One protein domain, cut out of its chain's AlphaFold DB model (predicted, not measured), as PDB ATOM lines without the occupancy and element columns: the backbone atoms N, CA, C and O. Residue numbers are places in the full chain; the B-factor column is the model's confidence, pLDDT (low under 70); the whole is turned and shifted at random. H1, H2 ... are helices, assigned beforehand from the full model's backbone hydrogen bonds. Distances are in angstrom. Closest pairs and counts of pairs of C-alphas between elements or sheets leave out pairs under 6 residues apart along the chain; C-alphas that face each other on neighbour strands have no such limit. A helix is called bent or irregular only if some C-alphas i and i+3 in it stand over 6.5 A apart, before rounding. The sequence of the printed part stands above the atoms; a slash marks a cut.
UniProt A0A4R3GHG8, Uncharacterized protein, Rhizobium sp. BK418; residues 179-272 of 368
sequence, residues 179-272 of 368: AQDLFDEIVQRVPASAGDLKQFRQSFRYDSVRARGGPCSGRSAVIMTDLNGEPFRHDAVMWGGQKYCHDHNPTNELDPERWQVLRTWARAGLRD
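AT A GLANCE: This is residues 179 to 272 of the 368 residues of an uncharacterized protein of Rhizobium sp. BK418 (UniProt A0A4R3GHG8). The longest helix, H5, runs through the middle of the model, with a helical hairpin of H1 and H2 packed on its later part and H3 beside its first residues. H4 packs on H3 at the far end, away from the hairpin, and the long unnamed stretch of residues 213 to 241 swings past H5 on the side away from H1. The printed part has 94 residues with five named helices, H1 to H5 in that order, and no named strand, in the class all helix. It is compact, with a radius of gyration of the C-alphas of 13.3 A, and spans 38 by 28 by 17 A.

HOW THE PARTS SIT: H1, residues 179 to 189, and H2, residues 191 to 200, form a helical hairpin: they touch and run opposite ways at a shallow tilt of 17 degrees, and their closest C-alphas, those of Val 187 and Ala 194, are 5.3 A apart. H2 is irregular, with C-alphas 192 and 195 at 7.1 A. H3, residues 206 to 212, touches H4, residues 242 to 248, at a steep tilt of 59 degrees, opposite ways; the closest C-alphas are those of Ser 208 and His 248, at 4.9 A. H5, residues 256 to 270, is the hub and touches three helices. It touches H3 with residues 256 to 259 alone, opposite ways at a shallow tilt of 34.6 degrees, only just short of steep; the closest C-alphas are those of Val 209 and Trp 259, at 6.0 A. It touches H2 with residues 261 to 265 alone, opposite ways at a steep tilt of 46 degrees; the closest C-alphas are those of Ser 193 and Trp 265, at 6.4 A. It touches H1 with residues 265 to 269 alone, the same way at a steep tilt of 62 degrees; the closest C-alphas are those of Ile 186 and Gly 269, at 5.3 A. H4 is apart from H1, H2 and H5, and H3 is apart from H1 and H2. Every O i to N i+4 pair is within hydrogen-bond range in H1, H3, H4 and H5; in H2 it is 2 of 6, beside 3 of 7 O i to N i+3 pairs.

IN THESE COORDINATES: H1 begins at C-alpha 179, (-20.186, 60.740, 76.258), and is 15.4 A long from first to last C-alpha. H2 is 15.5 A, H3 10.0 A and H4 10.1 A long, with C-alpha 242 at (-2.067, 47.039, 88.850). H5 is 20.4 A long and ends at C-alpha 270, (-20.087, 52.499, 66.117).

THE WHOLE: The two C-alphas farthest apart, those of Gln 188 and Gln 242, are 37.9 A apart. The printed part has no cut. The link from H3 to H4 is long, with 29 residues. Mean pLDDT of the printed part is 89.1; residues 218 to 220 and 235 to 237 are under 70.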
ATOM      1  N   ALA A 179     -19.528  62.039  76.403       88.50
ATOM      2  CA  ALA A 179     -20.186  60.740  76.258       88.50
ATOM      3  C   ALA A 179     -21.706  60.822  76.215       88.50
ATOM      4  O   ALA A 179     -22.348  59.990  75.582       88.50
ATOM      5  N   GLN A 180     -22.284  61.827  76.872       90.62
ATOM      6  CA  GLN A 180     -23.732  62.003  76.879       90.62
ATOM      7  C   GLN A 180     -24.254  62.365  75.494       90.62
ATOM      8  O   GLN A 180     -25.212  61.742  75.052       90.62
ATOM      9  N   ASP A 181     -23.565  63.265  74.787       92.50
ATOM     10  CA  ASP A 181     -23.908  63.638  73.412       92.50
ATOM     11  C   ASP A 181     -23.858  62.413  72.485       92.50
ATOM     12  O   ASP A 181     -24.731  62.231  71.641       92.50
ATOM     13  N   LEU A 182     -22.868  61.532  72.672       92.50
ATOM     14  CA  LEU A 182     -22.795  60.286  71.914       92.50
ATOM     15  C   LEU A 182     -23.925  59.321  72.285       92.50
ATOM     16  O   LEU A 182     -24.503  58.695  71.403       92.50
ATOM     17  N   PHE A 183     -24.262  59.173  73.568       94.00
ATOM     18  CA  PHE A 183     -25.401  58.346  73.966       94.00
ATOM     19  C   PHE A 183     -26.721  58.900  73.432       94.00
ATOM     20  O   PHE A 183     -27.588  58.110  73.080       94.00
ATOM     21  N   ASP A 184     -26.880  60.221  73.351       94.81
ATOM     22  CA  ASP A 184     -28.018  60.854  72.683       94.81
ATOM     23  C   ASP A 184     -28.081  60.477  71.205       94.81
ATOM     24  O   ASP A 184     -29.128  60.015  70.748       94.81
ATOM     25  N   GLU A 185     -26.962  60.579  70.483       95.62
ATOM     26  CA  GLU A 185     -26.906  60.184  69.074       95.62
ATOM     27  C   GLU A 185     -27.224  58.688  68.904       95.62
ATOM     28  O   GLU A 185     -28.058  58.316  68.080       95.62
ATOM     29  N   ILE A 186     -26.648  57.811  69.736       95.44
ATOM     30  CA  ILE A 186     -26.937  56.368  69.698       95.44
ATOM     31  C   ILE A 186     -28.415  56.097  69.989       95.44
ATOM     32  O   ILE A 186     -29.024  55.287  69.297       95.44
ATOM     33  N   VAL A 187     -29.022  56.770  70.969       96.94
ATOM     34  CA  VAL A 187     -30.454  56.618  71.272       96.94
ATOM     35  C   VAL A 187     -31.323  57.085  70.108       96.94
ATOM     36  O   VAL A 187     -32.326  56.441  69.805       96.94
ATOM     37  N   GLN A 188     -30.942  58.165  69.430       96.94
ATOM     38  CA  GLN A 188     -31.668  58.661  68.266       96.94
ATOM     39  C   GLN A 188     -31.663  57.648  67.110       96.94
ATOM     40  O   GLN A 188     -32.690  57.475  66.453       96.94
ATOM     41  N   ARG A 189     -30.534  56.970  66.866       95.69
ATOM     42  CA  ARG A 189     -30.389  55.983  65.775       95.69
ATOM     43  C   ARG A 189     -30.848  54.580  66.154       95.69
ATOM     44  O   ARG A 189     -31.357  53.842  65.317       95.69
ATOM     45  N   VAL A 190     -30.722  54.230  67.429       95.25
ATOM     46  CA  VAL A 190     -31.047  52.919  67.993       95.25
ATOM     47  C   VAL A 190     -31.962  53.108  69.211       95.25
ATOM     48  O   VAL A 190     -31.514  52.953  70.351       95.25
ATOM     49  N   PRO A 191     -33.264  53.411  69.020       96.50
ATOM     50  CA  PRO A 191     -34.172  53.758  70.123       96.50
ATOM     51  C   PRO A 191     -34.307  52.692  71.215       96.50
ATOM     52  O   PRO A 191     -34.556  53.024  72.374       96.50
ATOM     53  N   ALA A 192     -34.091  51.415  70.879       96.38
ATOM     54  CA  ALA A 192     -34.070  50.316  71.847       96.38
ATOM     55  C   ALA A 192     -33.012  50.507  72.956       96.38
ATOM     56  O   ALA A 192     -33.200  50.024  74.068       96.38
ATOM     57  N   SER A 193     -31.945  51.268  72.687       96.81
ATOM     58  CA  SER A 193     -30.879  51.560  73.654       96.81
ATOM     59  C   SER A 193     -31.279  52.538  74.766       96.81
ATOM     60  O   SER A 193     -30.568  52.645  75.767       96.81
ATOM     61  N   ALA A 194     -32.403  53.256  74.636       96.81
ATOM     62  CA  ALA A 194     -32.752  54.373  75.522       96.81
ATOM     63  C   ALA A 194     -32.880  53.980  77.001       96.81
ATOM     64  O   ALA A 194     -32.385  54.693  77.877       96.81
ATOM     65  N   GLY A 195     -33.539  52.851  77.282       97.12
ATOM     66  CA  GLY A 195     -33.711  52.350  78.649       97.12
ATOM     67  C   GLY A 195     -32.376  51.969  79.284       97.12
ATOM     68  O   GLY A 195     -32.073  52.385  80.402       97.12
ATOM     69  N   ASP A 196     -31.553  51.259  78.523       96.81
ATOM     70  CA  ASP A 196     -30.272  50.730  78.970       96.81
ATOM     71  C   ASP A 196     -29.224  51.822  79.173       96.81
ATOM     72  O   ASP A 196     -28.545  51.844  80.199       96.81
ATOM     73  N   LEU A 197     -29.106  52.769  78.236       95.38
ATOM     74  CA  LEU A 197     -28.124  53.854  78.315       95.38
ATOM     75  C   LEU A 197     -28.469  54.906  79.377       95.38
ATOM     76  O   LEU A 197     -27.596  55.667  79.803       95.38
ATOM     77  N   LYS A 198     -29.712  54.926  79.882       94.75
ATOM     78  CA  LYS A 198     -30.138  55.831  80.960       94.75
ATOM     79  C   LYS A 198     -29.239  55.733  82.196       94.75
ATOM     80  O   LYS A 198     -28.978  56.747  82.844       94.75
ATOM     81  N   GLN A 199     -28.706  54.547  82.496       93.25
ATOM     82  CA  GLN A 199     -27.831  54.306  83.650       93.25
ATOM     83  C   GLN A 199     -26.471  55.031  83.586       93.25
ATOM     84  O   GLN A 199     -25.740  55.081  84.578       93.25
ATOM     85  N   PHE A 200     -26.101  55.583  82.428       91.88
ATOM     86  CA  PHE A 200     -24.853  56.326  82.247       91.88
ATOM     87  C   PHE A 200     -25.046  57.847  82.284       91.88
ATOM     88  O   PHE A 200     -24.061  58.579  82.314       91.88
ATOM     89  N   ARG A 201     -26.288  58.347  82.351       84.12
ATOM     90  CA  ARG A 201     -26.609  59.771  82.146       84.12
ATOM     91  C   ARG A 201     -26.038  60.740  83.177       84.12
ATOM     92  O   ARG A 201     -25.766  61.888  82.850       84.12
ATOM     93  N   GLN A 202     -25.872  60.297  84.419       80.56
ATOM     94  CA  GLN A 202     -25.542  61.192  85.534       80.56
ATOM     95  C   GLN A 202     -24.051  61.221  85.890       80.56
ATOM     96  O   GLN A 202     -23.584  62.197  86.471       80.56
ATOM     97  N   SER A 203     -23.293  60.165  85.581       80.44
ATOM     98  CA  SER A 203     -21.914  60.019  86.075       80.44
ATOM     99  C   SER A 203     -21.085  59.017  85.267       80.44
ATOM    100  O   SER A 203     -20.422  58.136  85.815       80.44
ATOM    101  N   PHE A 204     -21.109  59.132  83.937       89.75
ATOM    102  CA  PHE A 204     -20.292  58.264  83.096       89.75
ATOM    103  C   PHE A 204     -18.798  58.592  83.185       89.75
ATOM    104  O   PHE A 204     -18.375  59.727  82.967       89.75
ATOM    105  N   ARG A 205     -17.990  57.563  83.454       90.50
ATOM    106  CA  ARG A 205     -16.537  57.578  83.272       90.50
ATOM    107  C   ARG A 205     -16.132  56.249  82.658       90.50
ATOM    108  O   ARG A 205     -16.201  55.225  83.341       90.50
ATOM    109  N   TYR A 206     -15.722  56.267  81.393       89.56
ATOM    110  CA  TYR A 206     -15.407  55.049  80.651       89.56
ATOM    111  C   TYR A 206     -14.413  54.149  81.376       89.56
ATOM    112  O   TYR A 206     -14.727  52.984  81.597       89.56
ATOM    113  N   ASP A 207     -13.277  54.677  81.839       89.06
ATOM    114  CA  ASP A 207     -12.270  53.850  82.514       89.06
ATOM    115  C   ASP A 207     -12.788  53.178  83.784       89.06
ATOM    116  O   ASP A 207     -12.430  52.038  84.061       89.06
ATOM    117  N   SER A 208     -13.666  53.836  84.544       91.38
ATOM    118  CA  SER A 208     -14.269  53.222  85.731       91.38
ATOM    119  C   SER A 208     -15.243  52.109  85.352       91.38
ATOM    120  O   SER A 208     -15.218  51.041  85.961       91.38
ATOM    121  N   VAL A 209     -16.074  52.323  84.328       91.75
ATOM    122  CA  VAL A 209     -17.002  51.296  83.829       91.75
ATOM    123  C   VAL A 209     -16.226  50.113  83.240       91.75
ATOM    124  O   VAL A 209     -16.503  48.963  83.575       91.75
ATOM    125  N   ARG A 210     -15.191  50.387  82.442       90.25
ATOM    126  CA  ARG A 210     -14.297  49.381  81.868       90.25
ATOM    127  C   ARG A 210     -13.557  48.605  82.949       90.25
ATOM    128  O   ARG A 210     -13.576  47.386  82.897       90.25
ATOM    129  N   ALA A 211     -12.930  49.263  83.925       90.62
ATOM    130  CA  ALA A 211     -12.154  48.603  84.976       90.62
ATOM    131  C   ALA A 211     -13.007  47.649  85.833       90.62
ATOM    132  O   ALA A 211     -12.570  46.536  86.140       90.62
ATOM    133  N   ARG A 212     -14.242  48.055  86.159       91.62
ATOM    134  CA  ARG A 212     -15.235  47.229  86.874       91.62
ATOM    135  C   ARG A 212     -15.804  46.101  86.014       91.62
ATOM    136  O   ARG A 212     -16.188  45.065  86.544       91.62
ATOM    137  N   GLY A 213     -15.788  46.257  84.692       89.12
ATOM    138  CA  GLY A 213     -16.276  45.277  83.723       89.12
ATOM    139  C   GLY A 213     -15.483  43.969  83.622       89.12
ATOM    140  O   GLY A 213     -15.857  43.103  82.833       89.12
ATOM    141  N   GLY A 214     -14.385  43.833  84.375       80.31
ATOM    142  CA  GLY A 214     -13.580  42.611  84.485       80.31
ATOM    143  C   GLY A 214     -12.080  42.678  84.112       80.31
ATOM    144  O   GLY A 214     -11.331  41.842  84.616       80.31
ATOM    145  N   PRO A 215     -11.539  43.668  83.362       85.19
ATOM    146  CA  PRO A 215     -10.090  43.834  83.167       85.19
ATOM    147  C   PRO A 215      -9.265  43.890  84.462       85.19
ATOM    148  O   PRO A 215      -8.067  43.614  84.422       85.19
ATOM    149  N   CYS A 216      -9.871  44.228  85.605       88.94
ATOM    150  CA  CYS A 216      -9.196  44.258  86.905       88.94
ATOM    151  C   CYS A 216      -9.316  42.985  87.746       88.94
ATOM    152  O   CYS A 216      -8.530  42.811  88.672       88.94
ATOM    153  N   SER A 217     -10.223  42.074  87.400       79.19
ATOM    154  CA  SER A 217     -10.374  40.762  88.048       79.19
ATOM    155  C   SER A 217      -9.860  39.594  87.204       79.19
ATOM    156  O   SER A 217      -9.848  38.458  87.672       79.19
ATOM    157  N   GLY A 218      -9.396  39.865  85.980       68.50
ATOM    158  CA  GLY A 218      -8.922  38.857  85.033       68.50
ATOM    159  C   GLY A 218      -9.999  38.442  84.022       68.50
ATOM    160  O   GLY A 218     -11.181  38.745  84.171       68.50
ATOM    161  N   ARG A 219      -9.589  37.746  82.950       65.69
ATOM    162  CA  ARG A 219     -10.451  37.440  81.785       65.69
ATOM    163  C   ARG A 219     -11.749  36.692  82.120       65.69
ATOM    164  O   ARG A 219     -12.721  36.852  81.393       65.69
ATOM    165  N   SER A 220     -11.785  35.896  83.190       66.25
ATOM    166  CA  SER A 220     -12.932  35.042  83.535       66.25
ATOM    167  C   SER A 220     -14.179  35.802  83.996       66.25
ATOM    168  O   SER A 220     -15.257  35.222  84.001       66.25
ATOM    169  N   ALA A 221     -14.050  37.071  84.387       78.12
ATOM    170  CA  ALA A 221     -15.177  37.873  84.864       78.12
ATOM    171  C   ALA A 221     -15.878  38.674  83.754       78.12
ATOM    172  O   ALA A 221     -16.890  39.317  84.013       78.12
ATOM    173  N   VAL A 222     -15.337  38.682  82.533       86.44
ATOM    174  CA  VAL A 222     -15.814  39.559  81.458       86.44
ATOM    175  C   VAL A 222     -16.837  38.818  80.609       86.44
ATOM    176  O   VAL A 222     -16.535  37.775  80.032       86.44
ATOM    177  N   ILE A 223     -18.036  39.383  80.473       90.19
ATOM    178  CA  ILE A 223     -19.060  38.849  79.569       90.19
ATOM    179  C   ILE A 223     -18.633  39.136  78.123       90.19
ATOM    180  O   ILE A 223     -18.413  40.287  77.759       90.19
ATOM    181  N   MET A 224     -18.463  38.109  77.290       90.06
ATOM    182  CA  MET A 224     -17.912  38.253  75.929       90.06
ATOM    183  C   MET A 224     -18.969  38.260  74.820       90.06
ATOM    184  O   MET A 224     -18.624  38.227  73.642       90.06
ATOM    185  N   THR A 225     -20.241  38.344  75.189       92.94
ATOM    186  CA  THR A 225     -21.382  38.456  74.276       92.94
ATOM    187  C   THR A 225     -22.141  39.745  74.544       92.94
ATOM    188  O   THR A 225     -22.172  40.226  75.677       92.94
ATOM    189  N   ASP A 226     -22.773  40.306  73.523       94.62
ATOM    190  CA  ASP A 226     -23.673  41.446  73.672       94.62
ATOM    191  C   ASP A 226     -25.012  41.029  74.321       94.62
ATOM    192  O   ASP A 226     -25.201  39.863  74.684       94.62
ATOM    193  N   LEU A 227     -25.942  41.975  74.487       96.50
ATOM    194  CA  LEU A 227     -27.271  41.696  75.058       96.50
ATOM    195  C   LEU A 227     -28.149  40.781  74.181       96.50
ATOM    196  O   LEU A 227     -29.129  40.232  74.676       96.50
ATOM    197  N   ASN A 228     -27.792  40.579  72.911       95.38
ATOM    198  CA  ASN A 228     -28.472  39.667  71.989       95.38
ATOM    199  C   ASN A 228     -27.791  38.287  71.914       95.38
ATOM    200  O   ASN A 228     -28.248  37.419  71.173       95.38
ATOM    201  N   GLY A 229     -26.704  38.068  72.663       95.31
ATOM    202  CA  GLY A 229     -25.931  36.823  72.655       95.31
ATOM    203  C   GLY A 229     -24.847  36.746  71.572       95.31
ATOM    204  O   GLY A 229     -24.143  35.742  71.489       95.31
ATOM    205  N   GLU A 230     -24.652  37.798  70.780       93.19
ATOM    206  CA  GLU A 230     -23.641  37.843  69.725       93.19
ATOM    207  C   GLU A 230     -22.248  38.119  70.310       93.19
ATOM    208  O   GLU A 230     -22.083  39.076  71.076       93.19
ATOM    209  N   PRO A 231     -21.204  37.364  69.928       91.81
ATOM    210  CA  PRO A 231     -19.871  37.540  70.491       91.81
ATOM    211  C   PRO A 231     -19.270  38.908  70.138       91.81
ATOM    212  O   PRO A 231     -19.373  39.382  69.003       91.81
ATOM    213  N   PHE A 232     -18.579  39.520  71.100       87.69
ATOM    214  CA  PHE A 232     -17.676  40.640  70.845       87.69
ATOM    215  C   PHE A 232     -16.384  40.119  70.200       87.69
ATOM    216  O   PHE A 232     -15.696  39.264  70.760       87.69
ATOM    217  N   ARG A 233     -16.036  40.630  69.016       80.06
ATOM    218  CA  ARG A 233     -14.916  40.157  68.190       80.06
ATOM    219  C   ARG A 233     -13.650  40.970  68.446       80.06
ATOM    220  O   ARG A 233     -13.059  41.524  67.522       80.06
ATOM    221  N   HIS A 234     -13.231  41.028  69.708       73.06
ATOM    222  CA  HIS A 234     -12.019  41.733  70.110       73.06
ATOM    223  C   HIS A 234     -11.069  40.848  70.930       73.06
ATOM    224  O   HIS A 234     -11.456  40.222  71.922       73.06
ATOM    225  N   ASP A 235      -9.782  40.871  70.583       62.03
ATOM    226  CA  ASP A 235      -8.710  40.197  71.340       62.03
ATOM    227  C   ASP A 235      -8.316  40.980  72.621       62.03
ATOM    228  O   ASP A 235      -7.511  40.540  73.449       62.03
ATOM    229  N   ALA A 236      -8.948  42.142  72.789       58.62
ATOM    230  CA  ALA A 236      -8.627  43.283  73.632       58.62
ATOM    231  C   ALA A 236      -8.824  43.154  75.143       58.62
ATOM    232  O   ALA A 236      -8.345  44.004  75.899       58.62
ATOM    233  N   VAL A 237      -9.565  42.156  75.621       66.88
ATOM    234  CA  VAL A 237      -9.868  42.058  77.055       66.88
ATOM    235  C   VAL A 237      -8.668  41.459  77.765       66.88
ATOM    236  O   VAL A 237      -8.584  40.259  78.023       66.88
ATOM    237  N   MET A 238      -7.684  42.305  78.009       71.06
ATOM    238  CA  MET A 238      -6.489  41.980  78.763       71.06
ATOM    239  C   MET A 238      -6.562  42.612  80.145       71.06
ATOM    240  O   MET A 238      -7.308  43.564  80.378       71.06
ATOM    241  N   TRP A 239      -5.783  42.055  81.067       83.06
ATOM    242  CA  TRP A 239      -5.641  42.621  82.398       83.06
ATOM    243  C   TRP A 239      -5.161  44.075  82.307       83.06
ATOM    244  O   TRP A 239      -4.184  44.363  81.618       83.06
ATOM    245  N   GLY A 240      -5.852  44.988  82.995       80.00
ATOM    246  CA  GLY A 240      -5.581  46.429  82.917       80.00
ATOM    247  C   GLY A 240      -4.250  46.856  83.544       80.00
ATOM    248  O   GLY A 240      -3.776  47.960  83.291       80.00
ATOM    249  N   GLY A 241      -3.626  45.988  84.341       87.12
ATOM    250  CA  GLY A 241      -2.431  46.317  85.110       87.12
ATOM    251  C   GLY A 241      -2.761  46.866  86.496       87.12
ATOM    252  O   GLY A 241      -3.800  47.487  86.716       87.12
ATOM    253  N   GLN A 242      -1.849  46.665  87.449       90.50
ATOM    254  CA  GLN A 242      -2.067  47.039  88.850       90.50
ATOM    255  C   GLN A 242      -2.331  48.540  89.021       90.50
ATOM    256  O   GLN A 242      -3.265  48.918  89.724       90.50
ATOM    257  N   LYS A 243      -1.547  49.391  88.347       91.56
ATOM    258  CA  LYS A 243      -1.718  50.847  88.408       91.56
ATOM    259  C   LYS A 243      -3.091  51.282  87.890       91.56
ATOM    260  O   LYS A 243      -3.790  52.008  88.581       91.56
ATOM    261  N   TYR A 244      -3.488  50.807  86.712       90.00
ATOM    262  CA  TYR A 244      -4.791  51.134  86.128       90.00
ATOM    263  C   TYR A 244      -5.940  50.733  87.057       90.00
ATOM    264  O   TYR A 244      -6.846  51.520  87.311       90.00
ATOM    265  N   CYS A 245      -5.884  49.520  87.606       92.06
ATOM    266  CA  CYS A 245      -6.931  49.027  88.490       92.06
ATOM    267  C   CYS A 245      -7.003  49.789  89.809       92.06
ATOM    268  O   CYS A 245      -8.100  50.086  90.267       92.06
ATOM    269  N   HIS A 246      -5.857  50.179  90.368       93.44
ATOM    270  CA  HIS A 246      -5.815  51.069  91.522       93.44
ATOM    271  C   HIS A 246      -6.463  52.429  91.213       93.44
ATOM    272  O   HIS A 246      -7.288  52.905  91.989       93.44
ATOM    273  N   ASP A 247      -6.128  53.032  90.072       93.44
ATOM    274  CA  ASP A 247      -6.595  54.374  89.706       93.44
ATOM    275  C   ASP A 247      -8.095  54.407  89.344       93.44
ATOM    276  O   ASP A 247      -8.786  55.390  89.623       93.44
ATOM    277  N   HIS A 248      -8.610  53.345  88.713       92.44
ATOM    278  CA  HIS A 248      -9.939  53.349  88.084       92.44
ATOM    279  C   HIS A 248     -10.956  52.384  88.708       92.44
ATOM    280  O   HIS A 248     -12.156  52.551  88.474       92.44
ATOM    281  N   ASN A 249     -10.516  51.428  89.532       93.50
ATOM    282  CA  ASN A 249     -11.380  50.571  90.347       93.50
ATOM    283  C   ASN A 249     -10.836  50.387  91.782       93.50
ATOM    284  O   ASN A 249     -10.588  49.258  92.209       93.50
ATOM    285  N   PRO A 250     -10.672  51.474  92.559       92.38
ATOM    286  CA  PRO A 250     -10.073  51.403  93.894       92.38
ATOM    287  C   PRO A 250     -10.885  50.561  94.891       92.38
ATOM    288  O   PRO A 250     -10.333  50.084  95.879       92.38
ATOM    289  N   THR A 251     -12.187  50.364  94.644       90.88
ATOM    290  CA  THR A 251     -13.072  49.553  95.497       90.88
ATOM    291  C   THR A 251     -13.019  48.059  95.176       90.88
ATOM    292  O   THR A 251     -13.555  47.265  95.941       90.88
ATOM    293  N   ASN A 252     -12.370  47.659  94.074       86.56
ATOM    294  CA  ASN A 252     -12.364  46.288  93.547       86.56
ATOM    295  C   ASN A 252     -13.766  45.697  93.290       86.56
ATOM    296  O   ASN A 252     -13.920  44.483  93.174       86.56
ATOM    297  N   GLU A 253     -14.789  46.543  93.174       89.62
ATOM    298  CA  GLU A 253     -16.140  46.113  92.821       89.62
ATOM    299  C   GLU A 253     -16.180  45.735  91.340       89.62
ATOM    300  O   GLU A 253     -15.579  46.409  90.499       89.62
ATOM    301  N   LEU A 254     -16.884  44.657  91.010       90.00
ATOM    302  CA  LEU A 254     -17.076  44.222  89.632       90.00
ATOM    303  C   LEU A 254     -18.516  44.452  89.208       90.00
ATOM    304  O   LEU A 254     -19.441  44.222  89.979       90.00
ATOM    305  N   ASP A 255     -18.676  44.884  87.966       92.50
ATOM    306  CA  ASP A 255     -19.966  45.149  87.336       92.50
ATOM    307  C   ASP A 255     -19.885  44.779  85.841       92.50
ATOM    308  O   ASP A 255     -19.800  45.647  84.961       92.50
ATOM    309  N   PRO A 256     -19.782  43.472  85.533       91.94
ATOM    310  CA  PRO A 256     -19.604  43.004  84.163       91.94
ATOM    311  C   PRO A 256     -20.838  43.251  83.288       91.94
ATOM    312  O   PRO A 256     -20.681  43.464  82.085       91.94
ATOM    313  N   GLU A 257     -22.036  43.278  83.874       94.31
ATOM    314  CA  GLU A 257     -23.294  43.565  83.177       94.31
ATOM    315  C   GLU A 257     -23.327  45.011  82.683       94.31
ATOM    316  O   GLU A 257     -23.568  45.259  81.502       94.31
ATOM    317  N   ARG A 258     -22.967  45.986  83.527       93.44
ATOM    318  CA  ARG A 258     -22.889  47.388  83.097       93.44
ATOM    319  C   ARG A 258     -21.887  47.597  81.965       93.44
ATOM    320  O   ARG A 258     -22.136  48.373  81.042       93.44
ATOM    321  N   TRP A 259     -20.767  46.882  81.993       91.94
ATOM    322  CA  TRP A 259     -19.807  46.899  80.890       91.94
ATOM    323  C   TRP A 259     -20.338  46.211  79.624       91.94
ATOM    324  O   TRP A 259     -20.077  46.680  78.515       91.94
ATOM    325  N   GLN A 260     -21.093  45.117  79.757       93.50
ATOM    326  CA  GLN A 260     -21.774  44.462  78.638       93.50
ATOM    327  C   GLN A 260     -22.781  45.403  77.969       93.50
ATOM    328  O   GLN A 260     -22.766  45.529  76.743       93.50
ATOM    329  N   VAL A 261     -23.610  46.095  78.757       95.50
ATOM    330  CA  VAL A 261     -24.604  47.056  78.258       95.50
ATOM    331  C   VAL A 261     -23.921  48.167  77.465       95.50
ATOM    332  O   VAL A 261     -24.292  48.429  76.321       95.50
ATOM    333  N   LEU A 262     -22.882  48.785  78.040       93.62
ATOM    334  CA  LEU A 262     -22.143  49.848  77.365       93.62
ATOM    335  C   LEU A 262     -21.568  49.368  76.029       93.62
ATOM    336  O   LEU A 262     -21.781  50.015  75.009       93.62
ATOM    337  N   ARG A 263     -20.860  48.232  76.023       91.88
ATOM    338  CA  ARG A 263     -20.250  47.697  74.799       91.88
ATOM    339  C   ARG A 263     -21.279  47.297  73.755       91.88
ATOM    340  O   ARG A 263     -21.023  47.490  72.577       91.88
ATOM    341  N   THR A 264     -22.428  46.771  74.166       94.19
ATOM    342  CA  THR A 264     -23.506  46.393  73.242       94.19
ATOM    343  C   THR A 264     -23.979  47.600  72.442       94.19
ATOM    344  O   THR A 264     -23.985  47.566  71.213       94.19
ATOM    345  N   TRP A 265     -24.317  48.690  73.130       95.12
ATOM    346  CA  TRP A 265     -24.857  49.873  72.468       95.12
ATOM    347  C   TRP A 265     -23.779  50.726  71.807       95.12
ATOM    348  O   TRP A 265     -24.022  51.271  70.734       95.12
ATOM    349  N   ALA A 266     -22.566  50.761  72.364       92.50
ATOM    350  CA  ALA A 266     -21.415  51.345  71.685       92.50
ATOM    351  C   ALA A 266     -21.104  50.596  70.383       92.50
ATOM    352  O   ALA A 266     -20.899  51.237  69.366       92.50
ATOM    353  N   ARG A 267     -21.135  49.257  70.373       92.00
ATOM    354  CA  ARG A 267     -20.979  48.450  69.156       92.00
ATOM    355  C   ARG A 267     -22.069  48.752  68.137       92.00
ATOM    356  O   ARG A 267     -21.756  48.940  66.969       92.00
ATOM    357  N   ALA A 268     -23.331  48.789  68.566       93.19
ATOM    358  CA  ALA A 268     -24.447  49.101  67.677       93.19
ATOM    359  C   ALA A 268     -24.279  50.491  67.041       93.19
ATOM    360  O   ALA A 268     -24.357  50.614  65.825       93.19
ATOM    361  N   GLY A 269     -23.963  51.507  67.850       92.88
ATOM    362  CA  GLY A 269     -23.706  52.863  67.373       92.88
ATOM    363  C   GLY A 269     -22.479  52.957  66.472       92.88
ATOM    364  O   GLY A 269     -22.559  53.479  65.375       92.88
ATOM    365  N   LEU A 270     -21.337  52.406  66.880       90.44
ATOM    366  CA  LEU A 270     -20.087  52.499  66.117       90.44
ATOM    367  C   LEU A 270     -20.095  51.695  64.812       90.44
ATOM    368  O   LEU A 270     -19.201  51.889  63.994       90.44
ATOM    369  N   ARG A 271     -21.082  50.820  64.602       90.12
ATOM    370  CA  ARG A 271     -21.340  50.138  63.325       90.12
ATOM    371  C   ARG A 271     -22.357  50.868  62.446       90.12
ATOM    372  O   ARG A 271     -22.502  50.521  61.277       90.12
ATOM    373  N   ASP A 272     -23.044  51.869  62.985       91.94
ATOM    374  CA  ASP A 272     -23.937  52.735  62.231       91.94
ATOM    375  C   ASP A 272     -23.132  53.847  61.543       91.94
ATOM    376  O   ASP A 272     -22.400  54.613  62.174       91.94
TER     377      ASP A 272